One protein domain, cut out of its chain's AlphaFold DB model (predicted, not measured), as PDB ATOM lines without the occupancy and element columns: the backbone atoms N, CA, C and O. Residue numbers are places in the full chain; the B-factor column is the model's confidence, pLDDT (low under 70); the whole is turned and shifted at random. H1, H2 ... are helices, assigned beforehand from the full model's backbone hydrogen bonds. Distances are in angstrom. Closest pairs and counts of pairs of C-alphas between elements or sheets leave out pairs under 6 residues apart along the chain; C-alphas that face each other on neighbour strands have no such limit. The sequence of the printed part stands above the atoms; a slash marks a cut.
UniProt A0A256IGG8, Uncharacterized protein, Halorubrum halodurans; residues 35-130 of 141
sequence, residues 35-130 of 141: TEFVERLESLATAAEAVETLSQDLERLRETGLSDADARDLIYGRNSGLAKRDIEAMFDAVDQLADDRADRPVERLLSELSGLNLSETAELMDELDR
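AT A GLANCE: This is residues 35 to 130 of the 141 residues of an uncharacterized protein of Halorubrum halodurans (UniProt A0A256IGG8). One long helix, H1, makes the longest axis, and four shorter helices, H2, H3, H4 and H5, form a row over one side of it, each running crosswise to it as the chain folds back in a zigzag from the end of H1 towards its beginning. H4 packs on H1 near the middle of the whole, H5 and H2 are at the two ends of the row, and residues 77 to 83, of which 77 and 78 belong to H2, stick out. The printed part has 96 residues with five named helices, H1 to H5 in order along the chain, and no named strand; the class is all helix. It is only just compact, close to loose, with a radius of gyration of the C-alphas of 14.5 A and spans of 43 by 29 by 19 A.

IN THESE COORDINATES: H1, residues 35 to 63, begins with C-alpha 35 at (237.080, 181.078, 254.170), ends with C-alpha 63 at (194.798, 180.975, 253.602), and is 42.3 A long from first to last C-alpha. H2, residues 68 to 78, measures 15.2 A. H3, residues 84 to 98, measures 21.5 A. H4, residues 104 to 114, measures 15.2 A. H5, residues 118 to 130, measures 18.3 A and ends with C-alpha 130 at (228.435, 164.779, 250.625).

HOW THE PARTS SIT: H4 is the hub and touches H1, H3 and H5. With residues 43 to 51 alone, H1 touches H4, closest at the C-alphas of Ala 47 and Ser 114, 5.2 A, at a steep tilt of 69 degrees, only just short of about perpendicular, opposite ways. H3 and H4 touch at the C-alphas of Ala 93 and Pro 105, 5.6 A, at a steep tilt of 48 degrees, opposite ways. With residues 118 to 122 alone, H5 touches H4, closest at the C-alphas of Ser 111 and Leu 118, 5.4 A; at 71 degrees they are only just about perpendicular. H1 and H5 only just touch, with 3 pairs of C-alphas within 8 A. H2 and H3 form a helical hairpin and only just touch, with 3 such pairs, closest at Arg 72 and Ile 87, 7.1 A. H1 is close to but not clearly touching H2 and H3. H2 is apart from H4 and H5, and H3 from H5. The helix packing is mostly crossed, with no shallow tilt among the five touching pairs. In H1, H2, H3, H4 and H5 every O i to N i+4 pair is within hydrogen-bond range.

THE WHOLE: The two C-alphas farthest apart are those of Thr 35 and Gly 65, 45.9 A. The printed part has no cut, and its four links are tight. The mean pLDDT of the printed part is 70.5; residue 54, residues 57 to 62 and residues 65 to 105 are under 70.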
ATOM      1  N   THR A  35     237.753 179.806 253.881       79.06
ATOM      2  CA  THR A  35     237.080 181.078 254.170       79.06
ATOM      3  C   THR A  35     236.019 181.366 253.116       79.06
ATOM      4  O   THR A  35     234.881 181.657 253.461       79.06
ATOM      5  N   GLU A  36     236.365 181.193 251.840       79.88
ATOM      6  CA  GLU A  36     235.445 181.370 250.713       79.88
ATOM      7  C   GLU A  36     234.259 180.394 250.791       79.88
ATOM      8  O   GLU A  36     233.113 180.791 250.609       79.88
ATOM      9  N   PHE A  37     234.498 179.128 251.143       78.81
ATOM     10  CA  PHE A  37     233.442 178.138 251.353       78.81
ATOM     11  C   PHE A  37     232.482 178.547 252.474       78.81
ATOM     12  O   PHE A  37     231.267 178.442 252.308       78.81
ATOM     13  N   VAL A  38     233.012 179.036 253.600       82.62
ATOM     14  CA  VAL A  38     232.197 179.508 254.729       82.62
ATOM     15  C   VAL A  38     231.374 180.734 254.333       82.62
ATOM     16  O   VAL A  38     230.179 180.760 254.607       82.62
ATOM     17  N   GLU A  39     231.960 181.701 253.630       83.06
ATOM     18  CA  GLU A  39     231.233 182.881 253.141       83.06
ATOM     19  C   GLU A  39     230.091 182.494 252.188       83.06
ATOM     20  O   GLU A  39     228.971 183.001 252.306       83.06
ATOM     21  N   ARG A  40     230.333 181.551 251.265       80.94
ATOM     22  CA  ARG A  40     229.277 181.049 250.373       80.94
ATOM     23  C   ARG A  40     228.192 180.292 251.140       80.94
ATOM     24  O   ARG A  40     227.018 180.438 250.806       80.94
ATOM     25  N   LEU A  41     228.553 179.540 252.181       83.75
ATOM     26  CA  LEU A  41     227.602 178.854 253.057       83.75
ATOM     27  C   LEU A  41     226.709 179.843 253.817       83.75
ATOM     28  O   LEU A  41     225.500 179.644 253.888       83.75
ATOM     29  N   GLU A  42     227.285 180.914 254.365       79.62
ATOM     30  CA  GLU A  42     226.538 181.960 255.070       79.62
ATOM     31  C   GLU A  42     225.569 182.689 254.130       79.62
ATOM     32  O   GLU A  42     224.405 182.913 254.484       79.62
ATOM     33  N   SER A  43     226.016 183.001 252.909       78.50
ATOM     34  CA  SER A  43     225.152 183.592 251.880       78.50
ATOM     35  C   SER A  43     224.013 182.646 251.484       78.50
ATOM     36  O   SER A  43     222.850 183.053 251.420       78.50
ATOM     37  N   LEU A  44     224.316 181.360 251.288       81.19
ATOM     38  CA  LEU A  44     223.327 180.339 250.955       81.19
ATOM     39  C   LEU A  44     222.314 180.122 252.089       81.19
ATOM     40  O   LEU A  44     221.120 180.009 251.826       81.19
ATOM     41  N   ALA A  45     222.763 180.106 253.346       76.56
ATOM     42  CA  ALA A  45     221.896 179.972 254.516       76.56
ATOM     43  C   ALA A  45     220.951 181.174 254.661       76.56
ATOM     44  O   ALA A  45     219.755 180.996 254.892       76.56
ATOM     45  N   THR A  46     221.466 182.388 254.446       77.19
ATOM     46  CA  THR A  46     220.658 183.616 254.427       77.19
ATOM     47  C   THR A  46     219.607 183.565 253.315       77.19
ATOM     48  O   THR A  46     218.446 183.912 253.528       77.19
ATOM     49  N   ALA A  47     219.992 183.098 252.123       74.81
ATOM     50  CA  ALA A  47     219.059 182.909 251.020       74.81
ATOM     51  C   ALA A  47     217.983 181.870 251.368       74.81
ATOM     52  O   ALA A  47     216.804 182.132 251.150       74.81
ATOM     53  N   ALA A  48     218.355 180.735 251.962       74.88
ATOM     54  CA  ALA A  48     217.414 179.693 252.369       74.88
ATOM     55  C   ALA A  48     216.386 180.190 253.402       74.88
ATOM     56  O   ALA A  48     215.197 179.919 253.250       74.88
ATOM     57  N   GLU A  49     216.808 180.978 254.393       75.12
ATOM     58  CA  GLU A  49     215.902 181.600 255.373       75.12
ATOM     59  C   GLU A  49     214.921 182.583 254.706       75.12
ATOM     60  O   GLU A  49     213.729 182.631 255.039       75.12
ATOM     61  N   ALA A  50     215.396 183.349 253.719       72.69
ATOM     62  CA  ALA A  50     214.542 184.242 252.944       72.69
ATOM     63  C   ALA A  50     213.500 183.464 252.121       72.69
ATOM     64  O   ALA A  50     212.335 183.868 252.082       72.69
ATOM     65  N   VAL A  51     213.886 182.335 251.512       73.75
ATOM     66  CA  VAL A  51     212.954 181.437 250.808       73.75
ATOM     67  C   VAL A  51     211.912 180.880 251.767       73.75
ATOM     68  O   VAL A  51     210.725 180.950 251.468       73.75
ATOM     69  N   GLU A  52     212.327 180.381 252.930       75.38
ATOM     70  CA  GLU A  52     211.406 179.838 253.930       75.38
ATOM     71  C   GLU A  52     210.379 180.890 254.372       75.38
ATOM     72  O   GLU A  52     209.176 180.620 254.411       75.38
ATOM     73  N   THR A  53     210.835 182.116 254.635       72.75
ATOM     74  CA  THR A  53     209.956 183.238 254.988       72.75
ATOM     75  C   THR A  53     208.962 183.546 253.865       72.75
ATOM     76  O   THR A  53     207.769 183.709 254.127       72.75
ATOM     77  N   LEU A  54     209.421 183.579 252.608       68.50
ATOM     78  CA  LEU A  54     208.562 183.805 251.443       68.50
ATOM     79  C   LEU A  54     207.526 182.690 251.272       68.50
ATOM     80  O   LEU A  54     206.355 182.984 251.035       68.50
ATOM     81  N   SER A  55     207.922 181.428 251.431       70.12
ATOM     82  CA  SER A  55     207.008 180.286 251.377       70.12
ATOM     83  C   SER A  55     205.931 180.383 252.457       70.12
ATOM     84  O   SER A  55     204.751 180.218 252.156       70.12
ATOM     85  N   GLN A  56     206.300 180.731 253.692       74.56
ATOM     86  CA  GLN A  56     205.335 180.933 254.778       74.56
ATOM     87  C   GLN A  56     204.382 182.103 254.508       74.56
ATOM     88  O   GLN A  56     203.193 182.022 254.818       74.56
ATOM     89  N   ASP A  57     204.880 183.203 253.944       68.56
ATOM     90  CA  ASP A  57     204.046 184.355 253.599       68.56
ATOM     91  C   ASP A  57     203.074 184.041 252.454       68.56
ATOM     92  O   ASP A  57     201.931 184.502 252.477       68.56
ATOM     93  N   LEU A  58     203.487 183.215 251.491       68.00
ATOM     94  CA  LEU A  58     202.626 182.724 250.415       68.00
ATOM     95  C   LEU A  58     201.565 181.743 250.921       68.00
ATOM     96  O   LEU A  58     200.402 181.865 250.539       68.00
ATOM     97  N   GLU A  59     201.922 180.834 251.828       69.94
ATOM     98  CA  GLU A  59     200.972 179.944 252.508       69.94
ATOM     99  C   GLU A  59     199.895 180.768 253.238       69.94
ATOM    100  O   GLU A  59     198.698 180.598 253.002       69.94
ATOM    101  N   ARG A  60     200.312 181.762 254.038       69.81
ATOM    102  CA  ARG A  60     199.394 182.689 254.729       69.81
ATOM    103  C   ARG A  60     198.522 183.473 253.752       69.81
ATOM    104  O   ARG A  60     197.352 183.713 254.041       69.81
ATOM    105  N   LEU A  61     199.063 183.893 252.608       67.88
ATOM    106  CA  LEU A  61     198.290 184.559 251.556       67.88
ATOM    107  C   LEU A  61     197.235 183.623 250.956       67.88
ATOM    108  O   LEU A  61     196.090 184.047 250.799       67.88
ATOM    109  N   ARG A  62     197.560 182.354 250.700       66.50
ATOM    110  CA  ARG A  62     196.587 181.355 250.223       66.50
ATOM    111  C   ARG A  62     195.480 181.090 251.235       66.50
ATOM    112  O   ARG A  62     194.317 180.974 250.848       66.50
ATOM    113  N   GLU A  63     195.795 181.093 252.528       71.62
ATOM    114  CA  GLU A  63     194.798 180.975 253.602       71.62
ATOM    115  C   GLU A  63     193.788 182.138 253.621       71.62
ATOM    116  O   GLU A  63     192.657 181.966 254.081       71.62
ATOM    117  N   THR A  64     194.138 183.310 253.076       70.88
ATOM    118  CA  THR A  64     193.191 184.435 252.946       70.88
ATOM    119  C   THR A  64     192.135 184.233 251.852       70.88
ATOM    120  O   THR A  64     191.196 185.026 251.759       70.88
ATOM    121  N   GLY A  65     192.257 183.180 251.032       65.56
ATOM    122  CA  GLY A  65     191.366 182.900 249.903       65.56
ATOM    123  C   GLY A  65     191.621 183.775 248.671       65.56
ATOM    124  O   GLY A  65     190.834 183.730 247.724       65.56
ATOM    125  N   LEU A  66     192.696 184.570 248.678       67.00
ATOM    126  CA  LEU A  66     193.185 185.282 247.501       67.00
ATOM    127  C   LEU A  66     193.788 184.285 246.509       67.00
ATOM    128  O   LEU A  66     194.495 183.358 246.903       67.00
ATOM    129  N   SER A  67     193.515 184.480 245.219       68.19
ATOM    130  CA  SER A  67     194.217 183.718 244.187       68.19
ATOM    131  C   SER A  67     195.674 184.185 244.101       68.19
ATOM    132  O   SER A  67     195.971 185.348 244.384       68.19
ATOM    133  N   ASP A  68     196.588 183.318 243.660       66.81
ATOM    134  CA  ASP A  68     198.000 183.694 243.466       66.81
ATOM    135  C   ASP A  68     198.163 184.898 242.517       66.81
ATOM    136  O   ASP A  68     199.087 185.697 242.666       66.81
ATOM    137  N   ALA A  69     197.226 185.082 241.580       67.06
ATOM    138  CA  ALA A  69     197.177 186.259 240.718       67.06
ATOM    139  C   ALA A  69     196.878 187.546 241.509       67.06
ATOM    140  O   ALA A  69     197.559 188.554 241.320       67.06
ATOM    141  N   ASP A  70     195.919 187.501 242.435       68.56
ATOM    142  CA  ASP A  70     195.575 188.644 243.286       68.56
ATOM    143  C   ASP A  70     196.699 188.958 244.284       68.56
ATOM    144  O   ASP A  70     196.987 190.124 244.554       68.56
ATOM    145  N   ALA A  71     197.376 187.927 244.802       66.50
ATOM    146  CA  ALA A  71     198.546 188.076 245.664       66.50
ATOM    147  C   ALA A  71     199.726 188.729 244.919       66.50
ATOM    148  O   ALA A  71     200.337 189.668 245.443       66.50
ATOM    149  N   ARG A  72     200.002 188.306 243.674       68.62
ATOM    150  CA  ARG A  72     200.970 188.966 242.775       68.62
ATOM    151  C   ARG A  72     200.631 190.438 242.579       68.62
ATOM    152  O   ARG A  72     201.499 191.290 242.762       68.62
ATOM    153  N   ASP A  73     199.381 190.745 242.246       68.69
ATOM    154  CA  ASP A  73     198.925 192.117 242.005       68.69
ATOM    155  C   ASP A  73     199.020 192.997 243.263       68.69
ATOM    156  O   ASP A  73     199.371 194.178 243.176       68.69
ATOM    157  N   LEU A  74     198.816 192.422 244.450       67.94
ATOM    158  CA  LEU A  74     199.005 193.125 245.720       67.94
ATOM    159  C   LEU A  74     200.484 193.441 245.992       67.94
ATOM    160  O   LEU A  74     200.814 194.544 246.444       67.94
ATOM    161  N   ILE A  75     201.382 192.499 245.687       65.25
ATOM    162  CA  ILE A  75     202.834 192.682 245.801       65.25
ATOM    163  C   ILE A  75     203.320 193.719 244.776       65.25
ATOM    164  O   ILE A  75     204.112 194.589 245.146       65.25
ATOM    165  N   TYR A  76     202.775 193.736 243.551       63.22
ATOM    166  CA  TYR A  76     203.023 194.812 242.577       63.22
ATOM    167  C   TYR A  76     202.595 196.179 243.078       63.22
ATOM    168  O   TYR A  76     203.345 197.147 242.953       63.22
ATOM    169  N   GLY A  77     201.384 196.273 243.629       58.88
ATOM    170  CA  GLY A  77     200.848 197.534 244.131       58.88
ATOM    171  C   GLY A  77     201.644 198.088 245.313       58.88
ATOM    172  O   GLY A  77     201.701 199.304 245.499       58.88
ATOM    173  N   ARG A  78     202.275 197.209 246.102       57.91
ATOM    174  CA  ARG A  78     203.004 197.562 247.327       57.91
ATOM    175  C   ARG A  78     204.505 197.785 247.114       57.91
ATOM    176  O   ARG A  78     205.076 198.609 247.823       57.91
ATOM    177  N   ASN A  79     205.133 197.092 246.162       50.09
ATOM    178  CA  ASN A  79     206.573 197.149 245.898       50.09
ATOM    179  C   ASN A  79     206.853 197.619 244.463       50.09
ATOM    180  O   ASN A  79     207.146 196.840 243.562       50.09
ATOM    181  N   SER A  80     206.832 198.934 244.256       54.06
ATOM    182  CA  SER A  80     207.125 199.595 242.974       54.06
ATOM    183  C   SER A  80     208.601 199.521 242.529       54.06
ATOM    184  O   SER A  80     208.968 200.133 241.528       54.06
ATOM    185  N   GLY A  81     209.443 198.777 243.256       51.28
ATOM    186  CA  GLY A  81     210.861 198.554 242.950       51.28
ATOM    187  C   GLY A  81     211.200 197.176 242.367       51.28
ATOM    188  O   GLY A  81     212.320 196.999 241.900       51.28
ATOM    189  N   LEU A  82     210.269 196.214 242.373       54.47
ATOM    190  CA  LEU A  82     210.493 194.868 241.830       54.47
ATOM    191  C   LEU A  82     209.841 194.739 240.451       54.47
ATOM    192  O   LEU A  82     208.685 195.124 240.257       54.47
ATOM    193  N   ALA A  83     210.582 194.218 239.471       61.31
ATOM    194  CA  ALA A  83     210.060 194.066 238.122       61.31
ATOM    195  C   ALA A  83     209.033 192.931 238.054       61.31
ATOM    196  O   ALA A  83     209.114 191.934 238.773       61.31
ATOM    197  N   LYS A  84     208.080 193.063 237.117       61.53
ATOM    198  CA  LYS A  84     207.021 192.070 236.900       61.53
ATOM    199  C   LYS A  84     207.554 190.649 236.767       61.53
ATOM    200  O   LYS A  84     207.138 189.739 237.472       61.53
ATOM    201  N   ARG A  85     208.593 190.503 235.970       61.50
ATOM    202  CA  ARG A  85     209.195 189.208 235.699       61.50
ATOM    203  C   ARG A  85     209.795 188.516 236.931       61.50
ATOM    204  O   ARG A  85     209.757 187.295 236.992       61.50
ATOM    205  N   ASP A  86     210.328 189.269 237.889       58.09
ATOM    206  CA  ASP A  86     211.070 188.698 239.023       58.09
ATOM    207  C   ASP A  86     210.108 188.150 240.084       58.09
ATOM    208  O   ASP A  86     210.306 187.065 240.620       58.09
ATOM    209  N   ILE A  87     208.990 188.844 240.314       61.50
ATOM    210  CA  ILE A  87     207.908 188.340 241.171       61.50
ATOM    211  C   ILE A  87     207.216 187.135 240.518       61.50
ATOM    212  O   ILE A  87     206.836 186.192 241.211       61.50
ATOM    213  N   GLU A  88     207.079 187.126 239.187       64.62
ATOM    214  CA  GLU A  88     206.561 185.953 238.481       64.62
ATOM    215  C   GLU A  88     207.478 184.738 238.657       64.62
ATOM    216  O   GLU A  88     207.009 183.684 239.086       64.62
ATOM    217  N   ALA A  89     208.784 184.917 238.448       64.00
ATOM    218  CA  ALA A  89     209.783 183.874 238.659       64.00
ATOM    219  C   ALA A  89     209.793 183.333 240.100       64.00
ATOM    220  O   ALA A  89     209.903 182.123 240.279       64.00
ATOM    221  N   MET A  90     209.613 184.196 241.109       66.44
ATOM    222  CA  MET A  90     209.538 183.774 242.513       66.44
ATOM    223  C   MET A  90     208.322 182.885 242.797       66.44
ATOM    224  O   MET A  90     208.474 181.823 243.392       66.44
ATOM    225  N   PHE A  91     207.126 183.281 242.355       68.31
ATOM    226  CA  PHE A  91     205.919 182.461 242.531       68.31
ATOM    227  C   PHE A  91     206.037 181.116 241.804       68.31
ATOM    228  O   PHE A  91     205.750 180.083 242.396       68.31
ATOM    229  N   ASP A  92     206.532 181.116 240.563       67.75
ATOM    230  CA  ASP A  92     206.690 179.883 239.784       67.75
ATOM    231  C   ASP A  92     207.703 178.926 240.438       67.75
ATOM    232  O   ASP A  92     207.560 177.707 240.342       67.75
ATOM    233  N   ALA A  93     208.741 179.459 241.084       63.66
ATOM    234  CA  ALA A  93     209.738 178.671 241.798       63.66
ATOM    235  C   ALA A  93     209.217 178.139 243.145       63.66
ATOM    236  O   ALA A  93     209.517 176.998 243.489       63.66
ATOM    237  N   VAL A  94     208.391 178.907 243.866       64.69
ATOM    238  CA  VAL A  94     207.709 178.418 245.077       64.69
ATOM    239  C   VAL A  94     206.666 177.354 244.734       64.69
ATOM    240  O   VAL A  94     206.578 176.351 245.436       64.69
ATOM    241  N   ASP A  95     205.929 177.506 243.633       64.69
ATOM    242  CA  ASP A  95     205.001 176.476 243.158       64.69
ATOM    243  C   ASP A  95     205.721 175.186 242.788       64.69
ATOM    244  O   ASP A  95     205.287 174.105 243.171       64.69
ATOM    245  N   GLN A  96     206.857 175.279 242.096       63.12
ATOM    246  CA  GLN A  96     207.672 174.106 241.777       63.12
ATOM    247  C   GLN A  96     208.234 173.414 243.028       63.12
ATOM    248  O   GLN A  96     208.332 172.187 243.044       63.12
ATOM    249  N   LEU A  97     208.561 174.187 244.071       58.94
ATOM    250  CA  LEU A  97     208.978 173.664 245.371       58.94
ATOM    251  C   LEU A  97     207.824 172.959 246.103       58.94
ATOM    252  O   LEU A  97     208.020 171.889 246.669       58.94
ATOM    253  N   ALA A  98     206.617 173.526 246.063       58.88
ATOM    254  CA  ALA A  98     205.430 172.953 246.695       58.88
ATOM    255  C   ALA A  98     204.930 171.674 245.994       58.88
ATOM    256  O   ALA A  98     204.359 170.799 246.642       58.88
ATOM    257  N   ASP A  99     205.156 171.551 244.682       56.66
ATOM    258  CA  ASP A  99     204.723 170.410 243.866       56.66
ATOM    259  C   ASP A  99     205.703 169.214 243.893       56.66
ATOM    260  O   ASP A  99     205.518 168.263 243.126       56.66
ATOM    261  N   ASP A 100     206.748 169.265 244.733       50.84
ATOM    262  CA  ASP A 100     207.802 168.239 244.898       50.84
ATOM    263  C   ASP A 100     208.460 167.834 243.556       50.84
ATOM    264  O   ASP A 100     208.985 166.733 243.359       50.84
ATOM    265  N   ARG A 101     208.391 168.739 242.567       46.53
ATOM    266  CA  ARG A 101     208.885 168.536 241.206       46.53
ATOM    267  C   ARG A 101     210.182 169.313 241.008       46.53
ATOM    268  O   ARG A 101     210.205 170.389 240.417       46.53
ATOM    269  N   ALA A 102     211.250 168.603 241.371       47.12
ATOM    270  CA  ALA A 102     212.652 168.743 240.976       47.12
ATOM    271  C   ALA A 102     213.554 169.592 241.886       47.12
ATOM    272  O   ALA A 102     213.216 170.687 242.307       47.12
ATOM    273  N   ASP A 103     214.772 169.091 242.075       55.09
ATOM    274  CA  ASP A 103     215.867 169.700 242.843       55.09
ATOM    275  C   ASP A 103     216.369 171.039 242.249       55.09
ATOM    276  O   ASP A 103     216.931 171.887 242.935       55.09
ATOM    277  N   ARG A 104     216.104 171.278 240.957       59.91
ATOM    278  CA  ARG A 104     216.593 172.440 240.188       59.91
ATOM    279  C   ARG A 104     215.947 173.801 240.509       59.91
ATOM    280  O   ARG A 104     216.654 174.808 240.445       59.91
ATOM    281  N   PRO A 105     214.632 173.913 240.773       66.44
ATOM    282  CA  PRO A 105     214.012 175.189 241.142       66.44
ATOM    283  C   PRO A 105     214.563 175.790 242.440       66.44
ATOM    284  O   PRO A 105     214.718 177.009 242.508       66.44
ATOM    285  N   VAL A 106     214.935 174.962 243.420       70.50
ATOM    286  CA  VAL A 106     215.538 175.426 244.682       70.50
ATOM    287  C   VAL A 106     216.918 176.023 244.437       70.50
ATOM    288  O   VAL A 106     217.176 177.148 244.854       70.50
ATOM    289  N   GLU A 107     217.776 175.330 243.686       76.81
ATOM    290  CA  GLU A 107     219.103 175.834 243.306       76.81
ATOM    291  C   GLU A 107     219.015 177.173 242.568       76.81
ATOM    292  O   GLU A 107     219.812 178.082 242.805       76.81
ATOM    293  N   ARG A 108     218.015 177.323 241.691       78.81
ATOM    294  CA  ARG A 108     217.823 178.556 240.928       78.81
ATOM    295  C   ARG A 108     217.374 179.718 241.807       78.81
ATOM    296  O   ARG A 108     217.929 180.805 241.691       78.81
ATOM    297  N   LEU A 109     216.411 179.484 242.696       72.19
ATOM    298  CA  LEU A 109     215.919 180.499 243.626       72.19
ATOM    299  C   LEU A 109     217.018 180.917 244.619       72.19
ATOM    300  O   LEU A 109     217.226 182.102 244.868       72.19
ATOM    301  N   LEU A 110     217.778 179.945 245.130       77.69
ATOM    302  CA  LEU A 110     218.908 180.190 246.018       77.69
ATOM    303  C   LEU A 110     220.044 180.933 245.308       77.69
ATOM    304  O   LEU A 110     220.616 181.840 245.898       77.69
ATOM    305  N   SER A 111     220.349 180.615 244.048       80.44
ATOM    306  CA  SER A 111     221.304 181.378 243.227       80.44
ATOM    307  C   SER A 111     220.854 182.833 243.038       80.44
ATOM    308  O   SER A 111     221.633 183.756 243.275       80.44
ATOM    309  N   GLU A 112     219.582 183.056 242.692       80.06
ATOM    310  CA  GLU A 112     219.022 184.402 242.508       80.06
ATOM    311  C   GLU A 112     219.085 185.246 243.801       80.06
ATOM    312  O   GLU A 112     219.328 186.452 243.729       80.06
ATOM    313  N   LEU A 113     218.923 184.627 244.980       76.44
ATOM    314  CA  LEU A 113     218.903 185.316 246.280       76.44
ATOM    315  C   LEU A 113     220.273 185.438 246.970       76.44
ATOM    316  O   LEU A 113     220.516 186.427 247.658       76.44
ATOM    317  N   SER A 114     221.166 184.462 246.798       74.38
ATOM    318  CA  SER A 114     222.507 184.447 247.416       74.38
ATOM    319  C   SER A 114     223.554 185.235 246.620       74.38
ATOM    320  O   SER A 114     224.658 185.479 247.110       74.38
ATOM    321  N   GLY A 115     223.243 185.613 245.375       77.75
ATOM    322  CA  GLY A 115     224.195 186.247 244.457       77.75
ATOM    323  C   GLY A 115     225.255 185.293 243.892       77.75
ATOM    324  O   GLY A 115     226.099 185.733 243.110       77.75
ATOM    325  N   LEU A 116     225.204 184.008 244.256       80.44
ATOM    326  CA  LEU A 116     226.002 182.942 243.656       80.44
ATOM    327  C   LEU A 116     225.465 182.611 242.267       80.44
ATOM    328  O   LEU A 116     224.261 182.702 242.014       80.44
ATOM    329  N   ASN A 117     226.335 182.186 241.354       84.50
ATOM    330  CA  ASN A 117     225.862 181.657 240.081       84.50
ATOM    331  C   ASN A 117     225.296 180.233 240.248       84.50
ATOM    332  O   ASN A 117     225.573 179.542 241.224       84.50
ATOM    333  N   LEU A 118     224.503 179.780 239.275       81.31
ATOM    334  CA  LEU A 118     223.801 178.496 239.367       81.31
ATOM    335  C   LEU A 118     224.751 177.297 239.537       81.31
ATOM    336  O   LEU A 118     224.419 176.362 240.258       81.31
ATOM    337  N   SER A 119     225.922 177.325 238.893       82.69
ATOM    338  CA  SER A 119     226.923 176.261 239.030       82.69
ATOM    339  C   SER A 119     227.566 176.269 240.416       82.69
ATOM    340  O   SER A 119     227.727 175.212 241.009       82.69
ATOM    341  N   GLU A 120     227.873 177.450 240.962       81.38
ATOM    342  CA  GLU A 120     228.421 177.597 242.318       81.38
ATOM    343  C   GLU A 120     227.429 177.133 243.386       81.38
ATOM    344  O   GLU A 120     227.821 176.463 244.341       81.38
ATOM    345  N   THR A 121     226.143 177.456 243.220       83.38
ATOM    346  CA  THR A 121     225.086 176.974 244.113       83.38
ATOM    347  C   THR A 121     224.956 175.453 244.047       83.38
ATOM    348  O   THR A 121     224.859 174.815 245.093       83.38
ATOM    349  N   ALA A 122     224.995 174.859 242.850       81.44
ATOM    350  CA  ALA A 122     224.914 173.407 242.679       81.44
ATOM    351  C   ALA A 122     226.122 172.681 243.301       81.44
ATOM    352  O   ALA A 122     225.947 171.734 244.064       81.44
ATOM    353  N   GLU A 123     227.344 173.162 243.053       83.81
ATOM    354  CA  GLU A 123     228.568 172.593 243.640       83.81
ATOM    355  C   GLU A 123     228.563 172.660 245.174       83.81
ATOM    356  O   GLU A 123     228.959 171.705 245.846       83.81
ATOM    357  N   LEU A 124     228.084 173.770 245.740       81.81
ATOM    358  CA  LEU A 124     227.973 173.939 247.187       81.81
ATOM    359  C   LEU A 124     226.940 172.981 247.797       81.81
ATOM    360  O   LEU A 124     227.197 172.389 248.847       81.81
ATOM    361  N   MET A 125     225.795 172.797 247.138       83.56
ATOM    362  CA  MET A 125     224.753 171.858 247.566       83.56
ATOM    363  C   MET A 125     225.231 170.399 247.505       83.56
ATOM    364  O   MET A 125     225.008 169.644 248.454       83.56
ATOM    365  N   ASP A 126     225.951 170.017 246.447       84.19
ATOM    366  CA  ASP A 126     226.541 168.682 246.306       84.19
ATOM    367  C   ASP A 126     227.569 168.388 247.411       84.19
ATOM    368  O   ASP A 126     227.581 167.293 247.987       84.19
ATOM    369  N   GLU A 127     228.423 169.360 247.748       81.06
ATOM    370  CA  GLU A 127     229.407 169.193 248.821       81.06
ATOM    371  C   GLU A 127     228.738 169.143 250.204       81.06
ATOM    372  O   GLU A 127     229.155 168.354 251.055       81.06
ATOM    373  N   LEU A 128     227.650 169.891 250.429       81.50
ATOM    374  CA  LEU A 128     226.859 169.788 251.659       81.50
ATOM    375  C   LEU A 128     226.209 168.418 251.820       81.50
ATOM    376  O   LEU A 128     226.278 167.825 252.900       81.50
ATOM    377  N   ASP A 129     225.621 167.884 250.753       80.19
ATOM    378  CA  ASP A 129     225.022 166.554 250.779       80.19
ATOM    379  C   ASP A 129     226.092 165.467 250.978       80.19
ATOM    380  O   ASP A 129     225.913 164.505 251.732       80.19
ATOM    381  N   ARG A 130     227.276 165.644 250.385       80.44
ATOM    382  CA  ARG A 130     228.435 164.779 250.625       80.44
ATOM    383  C   ARG A 130     228.913 164.835 252.077       80.44
ATOM    384  O   ARG A 130     229.203 163.784 252.659       80.44
TER     385      ARG A 130